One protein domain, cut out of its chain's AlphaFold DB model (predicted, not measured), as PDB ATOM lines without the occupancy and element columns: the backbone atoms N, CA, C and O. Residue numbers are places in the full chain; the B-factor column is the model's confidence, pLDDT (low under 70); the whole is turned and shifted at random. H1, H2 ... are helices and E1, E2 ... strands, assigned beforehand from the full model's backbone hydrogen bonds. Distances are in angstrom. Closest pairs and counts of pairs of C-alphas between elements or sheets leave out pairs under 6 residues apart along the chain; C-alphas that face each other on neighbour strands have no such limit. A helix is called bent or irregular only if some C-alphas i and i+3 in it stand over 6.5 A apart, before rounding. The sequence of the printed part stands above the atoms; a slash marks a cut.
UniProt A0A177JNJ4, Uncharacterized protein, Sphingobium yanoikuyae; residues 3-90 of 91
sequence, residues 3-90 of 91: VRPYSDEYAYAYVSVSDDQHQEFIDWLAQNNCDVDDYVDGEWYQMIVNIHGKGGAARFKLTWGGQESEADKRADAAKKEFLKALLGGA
ATOM      1  N   VAL A   3     -29.806  30.566 -11.737       47.22
ATOM      2  CA  VAL A   3     -31.268  30.661 -11.575       47.22
ATOM      3  C   VAL A   3     -31.812  29.247 -11.491       47.22
ATOM      4  O   VAL A   3     -31.777  28.511 -12.482       47.22
ATOM      5  N   ARG A   4     -32.339  28.861 -10.327       47.16
ATOM      6  CA  ARG A   4     -32.908  27.523 -10.125       47.16
ATOM      7  C   ARG A   4     -34.434  27.598 -10.187       47.16
ATOM      8  O   ARG A   4     -35.029  28.294  -9.367       47.16
ATOM      9  N   PRO A   5     -35.090  26.891 -11.124       44.91
ATOM     10  CA  PRO A   5     -36.543  26.849 -11.167       44.91
ATOM     11  C   PRO A   5     -37.050  26.002  -9.998       44.91
ATOM     12  O   PRO A   5     -36.853  24.789  -9.978       44.91
ATOM     13  N   TYR A   6     -37.699  26.634  -9.026       55.88
ATOM     14  CA  TYR A   6     -38.388  25.943  -7.941       55.88
ATOM     15  C   TYR A   6     -39.843  26.403  -7.914       55.88
ATOM     16  O   TYR A   6     -40.177  27.363  -7.238       55.88
ATOM     17  N   SER A   7     -40.689  25.637  -8.613       53.72
ATOM     18  CA  SER A   7     -42.151  25.775  -8.753       53.72
ATOM     19  C   SER A   7     -42.656  26.619  -9.933       53.72
ATOM     20  O   SER A   7     -41.930  27.385 -10.561       53.72
ATOM     21  N   ASP A   8     -43.937  26.424 -10.255       60.62
ATOM     22  CA  ASP A   8     -44.665  27.199 -11.263       60.62
ATOM     23  C   ASP A   8     -45.034  28.613 -10.770       60.62
ATOM     24  O   ASP A   8     -45.418  29.463 -11.579       60.62
ATOM     25  N   GLU A   9     -44.894  28.861  -9.464       60.78
ATOM     26  CA  GLU A   9     -45.369  30.057  -8.762       60.78
ATOM     27  C   GLU A   9     -44.253  31.066  -8.475       60.78
ATOM     28  O   GLU A   9     -44.519  32.265  -8.474       60.78
ATOM     29  N   TYR A  10     -43.009  30.620  -8.292       65.56
ATOM     30  CA  TYR A  10     -41.876  31.495  -7.979       65.56
ATOM     31  C   TYR A  10     -40.534  30.934  -8.480       65.56
ATOM     32  O   TYR A  10     -40.396  29.746  -8.770       65.56
ATOM     33  N   ALA A  11     -39.527  31.796  -8.603       72.81
ATOM     34  CA  ALA A  11     -38.154  31.444  -8.943       72.81
ATOM     35  C   ALA A  11     -37.178  32.267  -8.101       72.81
ATOM     36  O   ALA A  11     -37.361  33.469  -7.948       72.81
ATOM     37  N   TYR A  12     -36.113  31.628  -7.617       73.81
ATOM     38  CA  TYR A  12     -35.045  32.327  -6.908       73.81
ATOM     39  C   TYR A  12     -33.852  32.580  -7.825       73.81
ATOM     40  O   TYR A  12     -33.418  31.699  -8.578       73.81
ATOM     41  N   ALA A  13     -33.311  33.788  -7.733       75.44
ATOM     42  CA  ALA A  13     -32.146  34.237  -8.472       75.44
ATOM     43  C   ALA A  13     -31.078  34.743  -7.505       75.44
ATOM     44  O   ALA A  13     -31.336  35.652  -6.723       75.44
ATOM     45  N   TYR A  14     -29.867  34.191  -7.598       76.12
ATOM     46  CA  TYR A  14     -28.692  34.809  -6.988       76.12
ATOM     47  C   TYR A  14     -28.053  35.784  -7.977       76.12
ATOM     48  O   TYR A  14     -27.679  35.383  -9.087       76.12
ATOM     49  N   VAL A  15     -27.916  37.046  -7.574       77.25
ATOM     50  CA  VAL A  15     -27.492  38.156  -8.435       77.25
ATOM     51  C   VAL A  15     -26.364  38.925  -7.768       77.25
ATOM     52  O   VAL A  15     -26.387  39.143  -6.564       77.25
ATOM     53  N   SER A  16     -25.390  39.342  -8.572       80.56
ATOM     54  CA  SER A  16     -24.364  40.301  -8.178       80.56
ATOM     55  C   SER A  16     -24.474  41.492  -9.122       80.56
ATOM     56  O   SER A  16     -24.415  41.287 -10.336       80.56
ATOM     57  N   VAL A  17     -24.646  42.701  -8.595       83.12
ATOM     58  CA  VAL A  17     -24.692  43.945  -9.387       83.12
ATOM     59  C   VAL A  17     -23.635  44.926  -8.898       83.12
ATOM     60  O   VAL A  17     -23.280  44.927  -7.717       83.12
ATOM     61  N   SER A  18     -23.085  45.725  -9.810       84.19
ATOM     62  CA  SER A  18     -22.172  46.815  -9.460       84.19
ATOM     63  C   SER A  18     -22.929  47.991  -8.856       84.19
ATOM     64  O   SER A  18     -24.139  48.133  -9.023       84.19
ATOM     65  N   ASP A  19     -22.180  48.868  -8.197       84.31
ATOM     66  CA  ASP A  19     -22.669  50.101  -7.576       84.31
ATOM     67  C   ASP A  19     -23.407  51.029  -8.555       84.31
ATOM     68  O   ASP A  19     -24.445  51.595  -8.222       84.31
ATOM     69  N   ASP A  20     -22.954  51.105  -9.809       85.81
ATOM     70  CA  ASP A  20     -23.598  51.895 -10.866       85.81
ATOM     71  C   ASP A  20     -24.903  51.276 -11.403       85.81
ATOM     72  O   ASP A  20     -25.748  52.000 -11.928       85.81
ATOM     73  N   GLN A  21     -25.096  49.964 -11.248       85.31
ATOM     74  CA  GLN A  21     -26.297  49.242 -11.686       85.31
ATOM     75  C   GLN A  21     -27.284  48.974 -10.545       85.31
ATOM     76  O   GLN A  21     -28.428  48.590 -10.798       85.31
ATOM     77  N   HIS A  22     -26.866  49.172  -9.293       88.19
ATOM     78  CA  HIS A  22     -27.643  48.790  -8.120       88.19
ATOM     79  C   HIS A  22     -29.006  49.490  -8.068       88.19
ATOM     80  O   HIS A  22     -30.028  48.822  -7.916       88.19
ATOM     81  N   GLN A  23     -29.055  50.810  -8.272       91.19
ATOM     82  CA  GLN A  23     -30.326  51.540  -8.219       91.19
ATOM     83  C   GLN A  23     -31.287  51.113  -9.341       91.19
ATOM     84  O   GLN A  23     -32.467  50.891  -9.080       91.19
ATOM     85  N   GLU A  24     -30.784  50.935 -10.568       91.50
ATOM     86  CA  GLU A  24     -31.584  50.436 -11.697       91.50
ATOM     87  C   GLU A  24     -32.150  49.039 -11.402       91.50
ATOM     88  O   GLU A  24     -33.309  48.747 -11.714       91.50
ATOM     89  N   PHE A  25     -31.351  48.184 -10.759       90.56
ATOM     90  CA  PHE A  25     -31.765  46.845 -10.363       90.56
ATOM     91  C   PHE A  25     -32.905  46.870  -9.345       90.56
ATOM     92  O   PHE A  25     -33.938  46.234  -9.571       90.56
ATOM     93  N   ILE A  26     -32.760  47.637  -8.263       91.50
ATOM     94  CA  ILE A  26     -33.790  47.765  -7.222       91.50
ATOM     95  C   ILE A  26     -35.093  48.340  -7.795       91.50
ATOM     96  O   ILE A  26     -36.173  47.807  -7.526       91.50
ATOM     97  N   ASP A  27     -35.005  49.365  -8.646       93.75
ATOM     98  CA  ASP A  27     -36.178  49.959  -9.294       93.75
ATOM     99  C   ASP A  27     -36.896  48.943 -10.199       93.75
ATOM    100  O   ASP A  27     -38.131  48.872 -10.217       93.75
ATOM    101  N   TRP A  28     -36.140  48.114 -10.926       92.62
ATOM    102  CA  TRP A  28     -36.704  47.060 -11.766       92.62
ATOM    103  C   TRP A  28     -37.413  45.980 -10.939       92.62
ATOM    104  O   TRP A  28     -38.503  45.542 -11.327       92.62
ATOM    105  N   LEU A  29     -36.833  45.559  -9.808       91.12
ATOM    106  CA  LEU A  29     -37.448  44.577  -8.907       91.12
ATOM    107  C   LEU A  29     -38.801  45.075  -8.395       91.12
ATOM    108  O   LEU A  29     -39.799  44.355  -8.492       91.12
ATOM    109  N   ALA A  30     -38.852  46.330  -7.944       91.56
ATOM    110  CA  ALA A  30     -40.075  46.958  -7.453       91.56
ATOM    111  C   ALA A  30     -41.172  47.010  -8.533       91.56
ATOM    112  O   ALA A  30     -42.330  46.688  -8.269       91.56
ATOM    113  N   GLN A  31     -40.815  47.353  -9.776       92.00
ATOM    114  CA  GLN A  31     -41.763  47.406 -10.899       92.00
ATOM    115  C   GLN A  31     -42.313  46.035 -11.309       92.00
ATOM    116  O   GLN A  31     -43.407  45.953 -11.871       92.00
ATOM    117  N   ASN A  32     -41.559  44.963 -11.062       86.12
ATOM    118  CA  ASN A  32     -41.930  43.604 -11.452       86.12
ATOM    119  C   ASN A  32     -42.402  42.756 -10.264       86.12
ATOM    120  O   ASN A  32     -42.506  41.539 -10.409       86.12
ATOM    121  N   ASN A  33     -42.720  43.391  -9.127       88.19
ATOM    122  CA  ASN A  33     -43.211  42.730  -7.917       88.19
ATOM    123  C   ASN A  33     -42.311  41.551  -7.513       88.19
ATOM    124  O   ASN A  33     -42.788  40.432  -7.335       88.19
ATOM    125  N   CYS A  34     -41.001  41.791  -7.487       88.25
ATOM    126  CA  CYS A  34     -39.996  40.848  -7.010       88.25
ATOM    127  C   CYS A  34     -39.538  41.260  -5.608       88.25
ATOM    128  O   CYS A  34     -39.477  42.452  -5.308       88.25
ATOM    129  N   ASP A  35     -39.162  40.281  -4.792       86.25
ATOM    130  CA  ASP A  35     -38.728  40.498  -3.409       86.25
ATOM    131  C   ASP A  35     -37.235  40.169  -3.253       86.25
ATOM    132  O   ASP A  35     -36.702  39.337  -3.989       86.25
ATOM    133  N   VAL A  36     -36.550  40.816  -2.307       86.12
ATOM    134  CA  VAL A  36     -35.158  40.496  -1.940       86.12
ATOM    135  C   VAL A  36     -35.171  39.766  -0.601       86.12
ATOM    136  O   VAL A  36     -35.576  40.339   0.408       86.12
ATOM    137  N   ASP A  37     -34.723  38.514  -0.601       75.94
ATOM    138  CA  ASP A  37     -34.709  37.638   0.578       75.94
ATOM    139  C   ASP A  37     -33.421  37.778   1.395       75.94
ATOM    140  O   ASP A  37     -33.444  37.654   2.619       75.94
ATOM    141  N   ASP A  38     -32.294  38.017   0.723       70.75
ATOM    142  CA  ASP A  38     -30.984  38.171   1.357       70.75
ATOM    143  C   ASP A  38     -30.143  39.204   0.601       70.75
ATOM    144  O   ASP A  38     -30.257  39.325  -0.624       70.75
ATOM    145  N   TYR A  39     -29.320  39.947   1.338       78.94
ATOM    146  CA  TYR A  39     -28.563  41.100   0.858       78.94
ATOM    147  C   TYR A  39     -27.218  41.212   1.582       78.94
ATOM    148  O   TYR A  39     -27.158  41.337   2.809       78.94
ATOM    149  N   VAL A  40     -26.135  41.230   0.804       77.31
ATOM    150  CA  VAL A  40     -24.776  41.490   1.286       77.31
ATOM    151  C   VAL A  40     -24.198  42.685   0.538       77.31
ATOM    152  O   VAL A  40     -24.129  42.692  -0.692       77.31
ATOM    153  N   ASP A  41     -23.767  43.676   1.316       72.56
ATOM    154  CA  ASP A  41     -23.098  44.887   0.844       72.56
ATOM    155  C   ASP A  41     -21.570  44.692   0.826       72.56
ATOM    156  O   ASP A  41     -20.995  44.082   1.736       72.56
ATOM    157  N   GLY A  42     -20.905  45.187  -0.216       69.75
ATOM    158  CA  GLY A  42     -19.484  44.980  -0.481       69.75
ATOM    159  C   GLY A  42     -19.023  45.730  -1.731       69.75
ATOM    160  O   GLY A  42     -19.646  46.691  -2.158       69.75
ATOM    161  N   GLU A  43     -17.933  45.287  -2.363       73.69
ATOM    162  CA  GLU A  43     -17.507  45.844  -3.666       73.69
ATOM    163  C   GLU A  43     -18.572  45.631  -4.766       73.69
ATOM    164  O   GLU A  43     -18.631  46.366  -5.749       73.69
ATOM    165  N   TRP A  44     -19.429  44.627  -4.569       72.00
ATOM    166  CA  TRP A  44     -20.580  44.297  -5.397       72.00
ATOM    167  C   TRP A  44     -21.762  43.970  -4.484       72.00
ATOM    168  O   TRP A  44     -21.575  43.290  -3.472       72.00
ATOM    169  N   TYR A  45     -22.971  44.376  -4.871       77.69
ATOM    170  CA  TYR A  45     -24.195  44.037  -4.144       77.69
ATOM    171  C   TYR A  45     -24.624  42.629  -4.519       77.69
ATOM    172  O   TYR A  45     -24.938  42.361  -5.684       77.69
ATOM    173  N   GLN A  46     -24.641  41.732  -3.538       79.44
ATOM    174  CA  GLN A  46     -25.038  40.341  -3.723       79.44
ATOM    175  C   GLN A  46     -26.413  40.116  -3.110       79.44
ATOM    176  O   GLN A  46     -26.630  40.416  -1.938       79.44
ATOM    177  N   MET A  47     -27.345  39.600  -3.909       81.12
ATOM    178  CA  MET A  47     -28.751  39.476  -3.534       81.12
ATOM    179  C   MET A  47     -29.321  38.110  -3.894       81.12
ATOM    180  O   MET A  47     -29.023  37.555  -4.959       81.12
ATOM    181  N   ILE A  48     -30.207  37.611  -3.035       79.62
ATOM    182  CA  ILE A  48     -31.149  36.544  -3.373       79.62
ATOM    183  C   ILE A  48     -32.498  37.198  -3.659       79.62
ATOM    184  O   ILE A  48     -33.061  37.863  -2.796       79.62
ATOM    185  N   VAL A  49     -33.007  37.006  -4.872       84.25
ATOM    186  CA  VAL A  49     -34.255  37.611  -5.343       84.25
ATOM    187  C   VAL A  49     -35.311  36.541  -5.562       84.25
ATOM    188  O   VAL A  49     -35.045  35.545  -6.238       84.25
ATOM    189  N   ASN A  50     -36.514  36.780  -5.051       85.19
ATOM    190  CA  ASN A  50     -37.716  36.013  -5.329       85.19
ATOM    191  C   ASN A  50     -38.500  36.645  -6.491       85.19
ATOM    192  O   ASN A  50     -38.906  37.807  -6.441       85.19
ATOM    193  N   ILE A  51     -38.703  35.873  -7.553       84.31
ATOM    194  CA  ILE A  51     -39.349  36.297  -8.791       84.31
ATOM    195  C   ILE A  51     -40.644  35.514  -8.960       84.31
ATOM    196  O   ILE A  51     -40.628  34.292  -9.105       84.31
ATOM    197  N   HIS A  52     -41.770  36.215  -9.026       82.50
ATOM    198  CA  HIS A  52     -43.084  35.580  -9.087       82.50
ATOM    199  C   HIS A  52     -43.445  35.125 -10.510       82.50
ATOM    200  O   HIS A  52     -43.427  35.894 -11.476       82.50
ATOM    201  N   GLY A  53     -43.821  33.852 -10.628       76.94
ATOM    202  CA  GLY A  53     -44.336  33.208 -11.832       76.94
ATOM    203  C   GLY A  53     -43.329  33.023 -12.975       76.94
ATOM    204  O   GLY A  53     -42.316  33.711 -13.113       76.94
ATOM    205  N   LYS A  54     -43.657  32.107 -13.897       71.19
ATOM    206  CA  LYS A  54     -42.825  31.805 -15.083       71.19
ATOM    207  C   LYS A  54     -42.573  33.022 -15.981       71.19
ATOM    208  O   LYS A  54     -41.497  33.147 -16.561       71.19
ATOM    209  N   GLY A  55     -43.557  33.917 -16.102       77.56
ATOM    210  CA  GLY A  55     -43.435  35.146 -16.891       77.56
ATOM    211  C   GLY A  55     -42.443  36.141 -16.285       77.56
ATOM    212  O   GLY A  55     -41.622  36.698 -17.017       77.56
ATOM    213  N   GLY A  56     -42.473  36.308 -14.958       80.94
ATOM    214  CA  GLY A  56     -41.509  37.121 -14.221       80.94
ATOM    215  C   GLY A  56     -40.101  36.553 -14.352       80.94
ATOM    216  O   GLY A  56     -39.189  37.274 -14.744       80.94
ATOM    217  N   ALA A  57     -39.936  35.241 -14.155       76.69
ATOM    218  CA  ALA A  57     -38.642  34.568 -14.283       76.69
ATOM    219  C   ALA A  57     -38.044  34.685 -15.698       76.69
ATOM    220  O   ALA A  57     -36.847  34.936 -15.858       76.69
ATOM    221  N   ALA A  58     -38.869  34.555 -16.743       76.31
ATOM    222  CA  ALA A  58     -38.428  34.744 -18.124       76.31
ATOM    223  C   ALA A  58     -38.005  36.195 -18.398       76.31
ATOM    224  O   ALA A  58     -36.958  36.422 -19.004       76.31
ATOM    225  N   ARG A  59     -38.784  37.177 -17.927       80.19
ATOM    226  CA  ARG A  59     -38.454  38.600 -18.080       80.19
ATOM    227  C   ARG A  59     -37.188  38.965 -17.313       80.19
ATOM    228  O   ARG A  59     -36.316  39.611 -17.879       80.19
ATOM    229  N   PHE A  60     -37.055  38.474 -16.085       83.31
ATOM    230  CA  PHE A  60     -35.846  38.614 -15.284       83.31
ATOM    231  C   PHE A  60     -34.630  38.104 -16.059       83.31
ATOM    232  O   PHE A  60     -33.643  38.817 -16.217       83.31
ATOM    233  N   LYS A  61     -34.706  36.885 -16.607       76.88
ATOM    234  CA  LYS A  61     -33.601  36.298 -17.373       76.88
ATOM    235  C   LYS A  61     -33.256  37.111 -18.626       76.88
ATOM    236  O   LYS A  61     -32.085  37.209 -18.971       76.88
ATOM    237  N   LEU A  62     -34.245  37.691 -19.301       78.88
ATOM    238  CA  LEU A  62     -34.014  38.529 -20.481       78.88
ATOM    239  C   LEU A  62     -33.369  39.879 -20.139       78.88
ATOM    240  O   LEU A  62     -32.557  40.358 -20.922       78.88
ATOM    241  N   THR A  63     -33.726  40.486 -19.004       83.12
ATOM    242  CA  THR A  63     -33.199  41.800 -18.599       83.12
ATOM    243  C   THR A  63     -31.863  41.687 -17.866       83.12
ATOM    244  O   THR A  63     -30.912  42.377 -18.214       83.12
ATOM    245  N   TRP A  64     -31.779  40.789 -16.885       80.62
ATOM    246  CA  TRP A  64     -30.669  40.683 -15.930       80.62
ATOM    247  C   TRP A  64     -29.889  39.372 -16.044       80.62
ATOM    248  O   TRP A  64     -28.747  39.283 -15.604       80.62
ATOM    249  N   GLY A  65     -30.465  38.350 -16.685       66.94
ATOM    250  CA  GLY A  65     -29.774  37.085 -16.973       66.94
ATOM    251  C   GLY A  65     -28.684  37.201 -18.044       66.94
ATOM    252  O   GLY A  65     -28.014  36.215 -18.348       66.94
ATOM    253  N   GLY A  66     -28.476  38.402 -18.588       54.62
ATOM    254  CA  GLY A  66     -27.433  38.758 -19.543       54.62
ATOM    255  C   GLY A  66     -26.056  39.006 -18.925       54.62
ATOM    256  O   GLY A  66     -25.379  39.942 -19.330       54.62
ATOM    257  N   GLN A  67     -25.611  38.165 -17.995       49.34
ATOM    258  CA  GLN A  67     -24.178  37.988 -17.739       49.34
ATOM    259  C   GLN A  67     -23.851  36.493 -17.727       49.34
ATOM    260  O   GLN A  67     -23.386  35.926 -16.738       49.34
ATOM    261  N   GLU A  68     -24.132  35.833 -18.854       50.34
ATOM    262  CA  GLU A  68     -23.386  34.637 -19.238       50.34
ATOM    263  C   GLU A  68     -21.913  35.037 -19.294       50.34
ATOM    264  O   GLU A  68     -21.520  35.911 -20.076       50.34
ATOM    265  N   SER A  69     -21.100  34.429 -18.434       53.25
ATOM    266  CA  SER A  69     -19.655  34.591 -18.514       53.25
ATOM    267  C   SER A  69     -19.187  34.215 -19.929       53.25
ATOM    268  O   SER A  69     -19.838  33.440 -20.630       53.25
ATOM    269  N   GLU A  70     -18.034  34.714 -20.384       57.75
ATOM    270  CA  GLU A  70     -17.458  34.262 -21.666       57.75
ATOM    271  C   GLU A  70     -17.302  32.723 -21.726       57.75
ATOM    272  O   GLU A  70     -17.302  32.132 -22.809       57.75
ATOM    273  N   ALA A  71     -17.228  32.055 -20.567       53.78
ATOM    274  CA  ALA A  71     -17.262  30.602 -20.455       53.78
ATOM    275  C   ALA A  71     -18.646  30.003 -20.775       53.78
ATOM    276  O   ALA A  71     -18.716  29.001 -21.487       53.78
ATOM    277  N   ASP A  72     -19.733  30.638 -20.337       55.22
ATOM    278  CA  ASP A  72     -21.106  30.202 -20.623       55.22
ATOM    279  C   ASP A  72     -21.458  30.406 -22.101       55.22
ATOM    280  O   ASP A  72     -21.987  29.493 -22.738       55.22
ATOM    281  N   LYS A  73     -21.032  31.525 -22.708       56.06
ATOM    282  CA  LYS A  73     -21.178  31.748 -24.161       56.06
ATOM    283  C   LYS A  73     -20.440  30.692 -24.989       56.06
ATOM    284  O   LYS A  73     -20.959  30.215 -26.000       56.06
ATOM    285  N   ARG A  74     -19.227  30.299 -24.568       59.62
ATOM    286  CA  ARG A  74     -18.460  29.216 -25.214       59.62
ATOM    287  C   ARG A  74     -19.139  27.858 -25.050       59.62
ATOM    288  O   ARG A  74     -19.170  27.087 -26.011       59.62
ATOM    289  N   ALA A  75     -19.691  27.568 -23.875       55.59
ATOM    290  CA  ALA A  75     -20.424  26.331 -23.622       55.59
ATOM    291  C   ALA A  75     -21.713  26.249 -24.458       55.59
ATOM    292  O   ALA A  75     -22.008  25.197 -25.028       55.59
ATOM    293  N   ASP A  76     -22.441  27.357 -24.603       56.50
ATOM    294  CA  ASP A  76     -23.671  27.413 -25.395       56.50
ATOM    295  C   ASP A  76     -23.392  27.295 -26.907       56.50
ATOM    296  O   ASP A  76     -24.100  26.583 -27.627       56.50
ATOM    297  N   ALA A  77     -22.290  27.883 -27.389       63.44
ATOM    298  CA  ALA A  77     -21.801  27.679 -28.755       63.44
ATOM    299  C   ALA A  77     -21.419  26.211 -29.026       63.44
ATOM    300  O   ALA A  77     -21.854  25.635 -30.026       63.44
ATOM    301  N   ALA A  78     -20.674  25.573 -28.116       61.12
ATOM    302  CA  ALA A  78     -20.300  24.161 -28.235       61.12
ATOM    303  C   ALA A  78     -21.528  23.232 -28.220       61.12
ATOM    304  O   ALA A  78     -21.603  22.273 -28.989       61.12
ATOM    305  N   LYS A  79     -22.527  23.545 -27.389       50.69
ATOM    306  CA  LYS A  79     -23.780  22.789 -27.300       50.69
ATOM    307  C   LYS A  79     -24.617  22.904 -28.576       50.69
ATOM    308  O   LYS A  79     -25.172  21.905 -29.028       50.69
ATOM    309  N   LYS A  80     -24.670  24.090 -29.195       58.09
ATOM    310  CA  LYS A  80     -25.337  24.309 -30.492       58.09
ATOM    311  C   LYS A  80     -24.662  23.533 -31.624       58.09
ATOM    312  O   LYS A  80     -25.363  22.916 -32.422       58.09
ATOM    313  N   GLU A  81     -23.332  23.514 -31.676       65.06
ATOM    314  CA  GLU A  81     -22.584  22.730 -32.672       65.06
ATOM    315  C   GLU A  81     -22.763  21.216 -32.479       65.06
ATOM    316  O   GLU A  81     -23.030  20.497 -33.441       65.06
ATOM    317  N   PHE A  82     -22.734  20.731 -31.236       59.16
ATOM    318  CA  PHE A  82     -23.024  19.330 -30.921       59.16
ATOM    319  C   PHE A  82     -24.438  18.906 -31.355       59.16
ATOM    320  O   PHE A  82     -24.616  17.851 -31.967       59.16
ATOM    321  N   LEU A  83     -25.449  19.742 -31.097       54.34
ATOM    322  CA  LEU A  83     -26.828  19.478 -31.515       54.34
ATOM    323  C   LEU A  83     -26.990  19.496 -33.041       54.34
ATOM    324  O   LEU A  83     -27.703  18.653 -33.582       54.34
ATOM    325  N   LYS A  84     -26.305  20.402 -33.752       63.16
ATOM    326  CA  LYS A  84     -26.274  20.391 -35.224       63.16
ATOM    327  C   LYS A  84     -25.645  19.115 -35.773       63.16
ATOM    328  O   LYS A  84     -26.163  18.579 -36.743       63.16
ATOM    329  N   ALA A  85     -24.572  18.611 -35.163       66.06
ATOM    330  CA  ALA A  85     -23.942  17.361 -35.585       66.06
ATOM    331  C   ALA A  85     -24.862  16.146 -35.366       66.06
ATOM    332  O   ALA A  85     -24.969  15.286 -36.236       66.06
ATOM    333  N   LEU A  86     -25.585  16.109 -34.242       57.41
ATOM    334  CA  LEU A  86     -26.590  15.079 -33.952       57.41
ATOM    335  C   LEU A  86     -27.774  15.106 -34.928       57.41
ATOM    336  O   LEU A  86     -28.257  14.052 -35.330       57.41
ATOM    337  N   LEU A  87     -28.242  16.298 -35.305       63.09
ATOM    338  CA  LEU A  87     -29.403  16.470 -36.187       63.09
ATOM    339  C   LEU A  87     -29.042  16.427 -37.680       63.09
ATOM    340  O   LEU A  87     -29.887  16.082 -38.499       63.09
ATOM    341  N   GLY A  88     -27.802  16.760 -38.042       56.50
ATOM    342  CA  GLY A  88     -27.272  16.693 -39.408       56.50
ATOM    343  C   GLY A  88     -26.650  15.342 -39.775       56.50
ATOM    344  O   GLY A  88     -26.380  15.105 -40.947       56.50
ATOM    345  N   GLY A  89     -26.434  14.459 -38.795       48.97
ATOM    346  CA  GLY A  89     -25.958  13.084 -38.989       48.97
ATOM    347  C   GLY A  89     -27.064  12.052 -39.238       48.97
ATOM    348  O   GLY A  89     -26.769  10.862 -39.303       48.97
ATOM    349  N   ALA A  90     -28.323  12.481 -39.360       47.81
ATOM    350  CA  ALA A  90     -29.439  11.636 -39.781       47.81
ATOM    351  C   ALA A  90     -29.667  11.780 -41.297       47.81
ATOM    352  O   ALA A  90     -30.657  12.369 -41.733       47.81
TER     353      ALA A  90
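What this domain is: This is residues 3 to 90 of the 91 residues of an uncharacterized protein of Sphingobium yanoikuyae (UniProt A0A177JNJ4). A strongly twisted sheet of four strands has two helices, H1 and H2, over one face and the other face bare, and a long helix, H3, reaches away from this body as an arm. Residues 69 to 75 and 77 to 90, mostly in H3, stick out and make much of the length. The printed part has 88 residues with three named helices and four named strands, in the order E1, E2, H1, E3, E4, H2, H3; the sheet runs E1, E2, E4, E3, all antiparallel, and the class is mixed, helices and strands. The whole is loose, with a radius of gyration of the C-alphas of 16.1 A and spans of 50 by 32 by 18 A.

Where its parts are: E1 is residues 3 to 5, beginning with C-alpha 3 at (-31.268, 30.661, -11.575). E2 follows as residues 10 to 17, 21.3 A long. H1 is residues 19 to 31, 19.6 A long, and is irregular: C-alphas 20 and 23 are 7.2 A apart. E3 is residues 35 to 40, and E4 is residues 45 to 52, 21.3 A long. H2 is residues 53 to 63, 15.6 A long. H3, residues 70 to 88, is 26.8 A long and ends with C-alpha 88 at (-27.272, 16.693, -39.408).

How they stand to each other: E1 and E2 form an antiparallel hairpin; C-alphas 3 and 13 face each other at 4.8 A, but no backbone N and O across this pair are within hydrogen-bond range. Between E2 and E4, N 13 and O 49 are within hydrogen-bond range at 2.9 A. In the hairpin of E3 and E4, N 37 and O 48 are within range at 2.8 A. E2, H1 and E3 form a split strand-helix-strand unit, two strands running the same way with E4 between them, and its crossover is right-handed. H1 and H2 are on the same face, making two layers, helices over a sheet. H1 has a height over the sheet of 9.4 A and runs along the strands, at 17 degrees to E4 on the local plane; its closest C-alphas to E4 are those of His 22 and Tyr 45, 7.1 A apart. H2 has a height of 8.6 A and runs along the strands, at 11 degrees to E2 on the local plane; its closest C-alphas to E2 are those of Gly 53 and Tyr 10, 4.9 A apart. H1 and H2 are apart, and H3 is not on the sheet. In H2 and H3 every O i to N i+4 pair is within hydrogen-bond range, in H1 7 of 9.

The domain as a whole: The C-alphas of Asp 41 and Ala 90, the two farthest apart, are 52.9 A apart. The printed part has no cut and no long link. The mean pLDDT of the printed part is 72.0; residues 3 to 10, residue 42 and residues 65 to 90 are under 70.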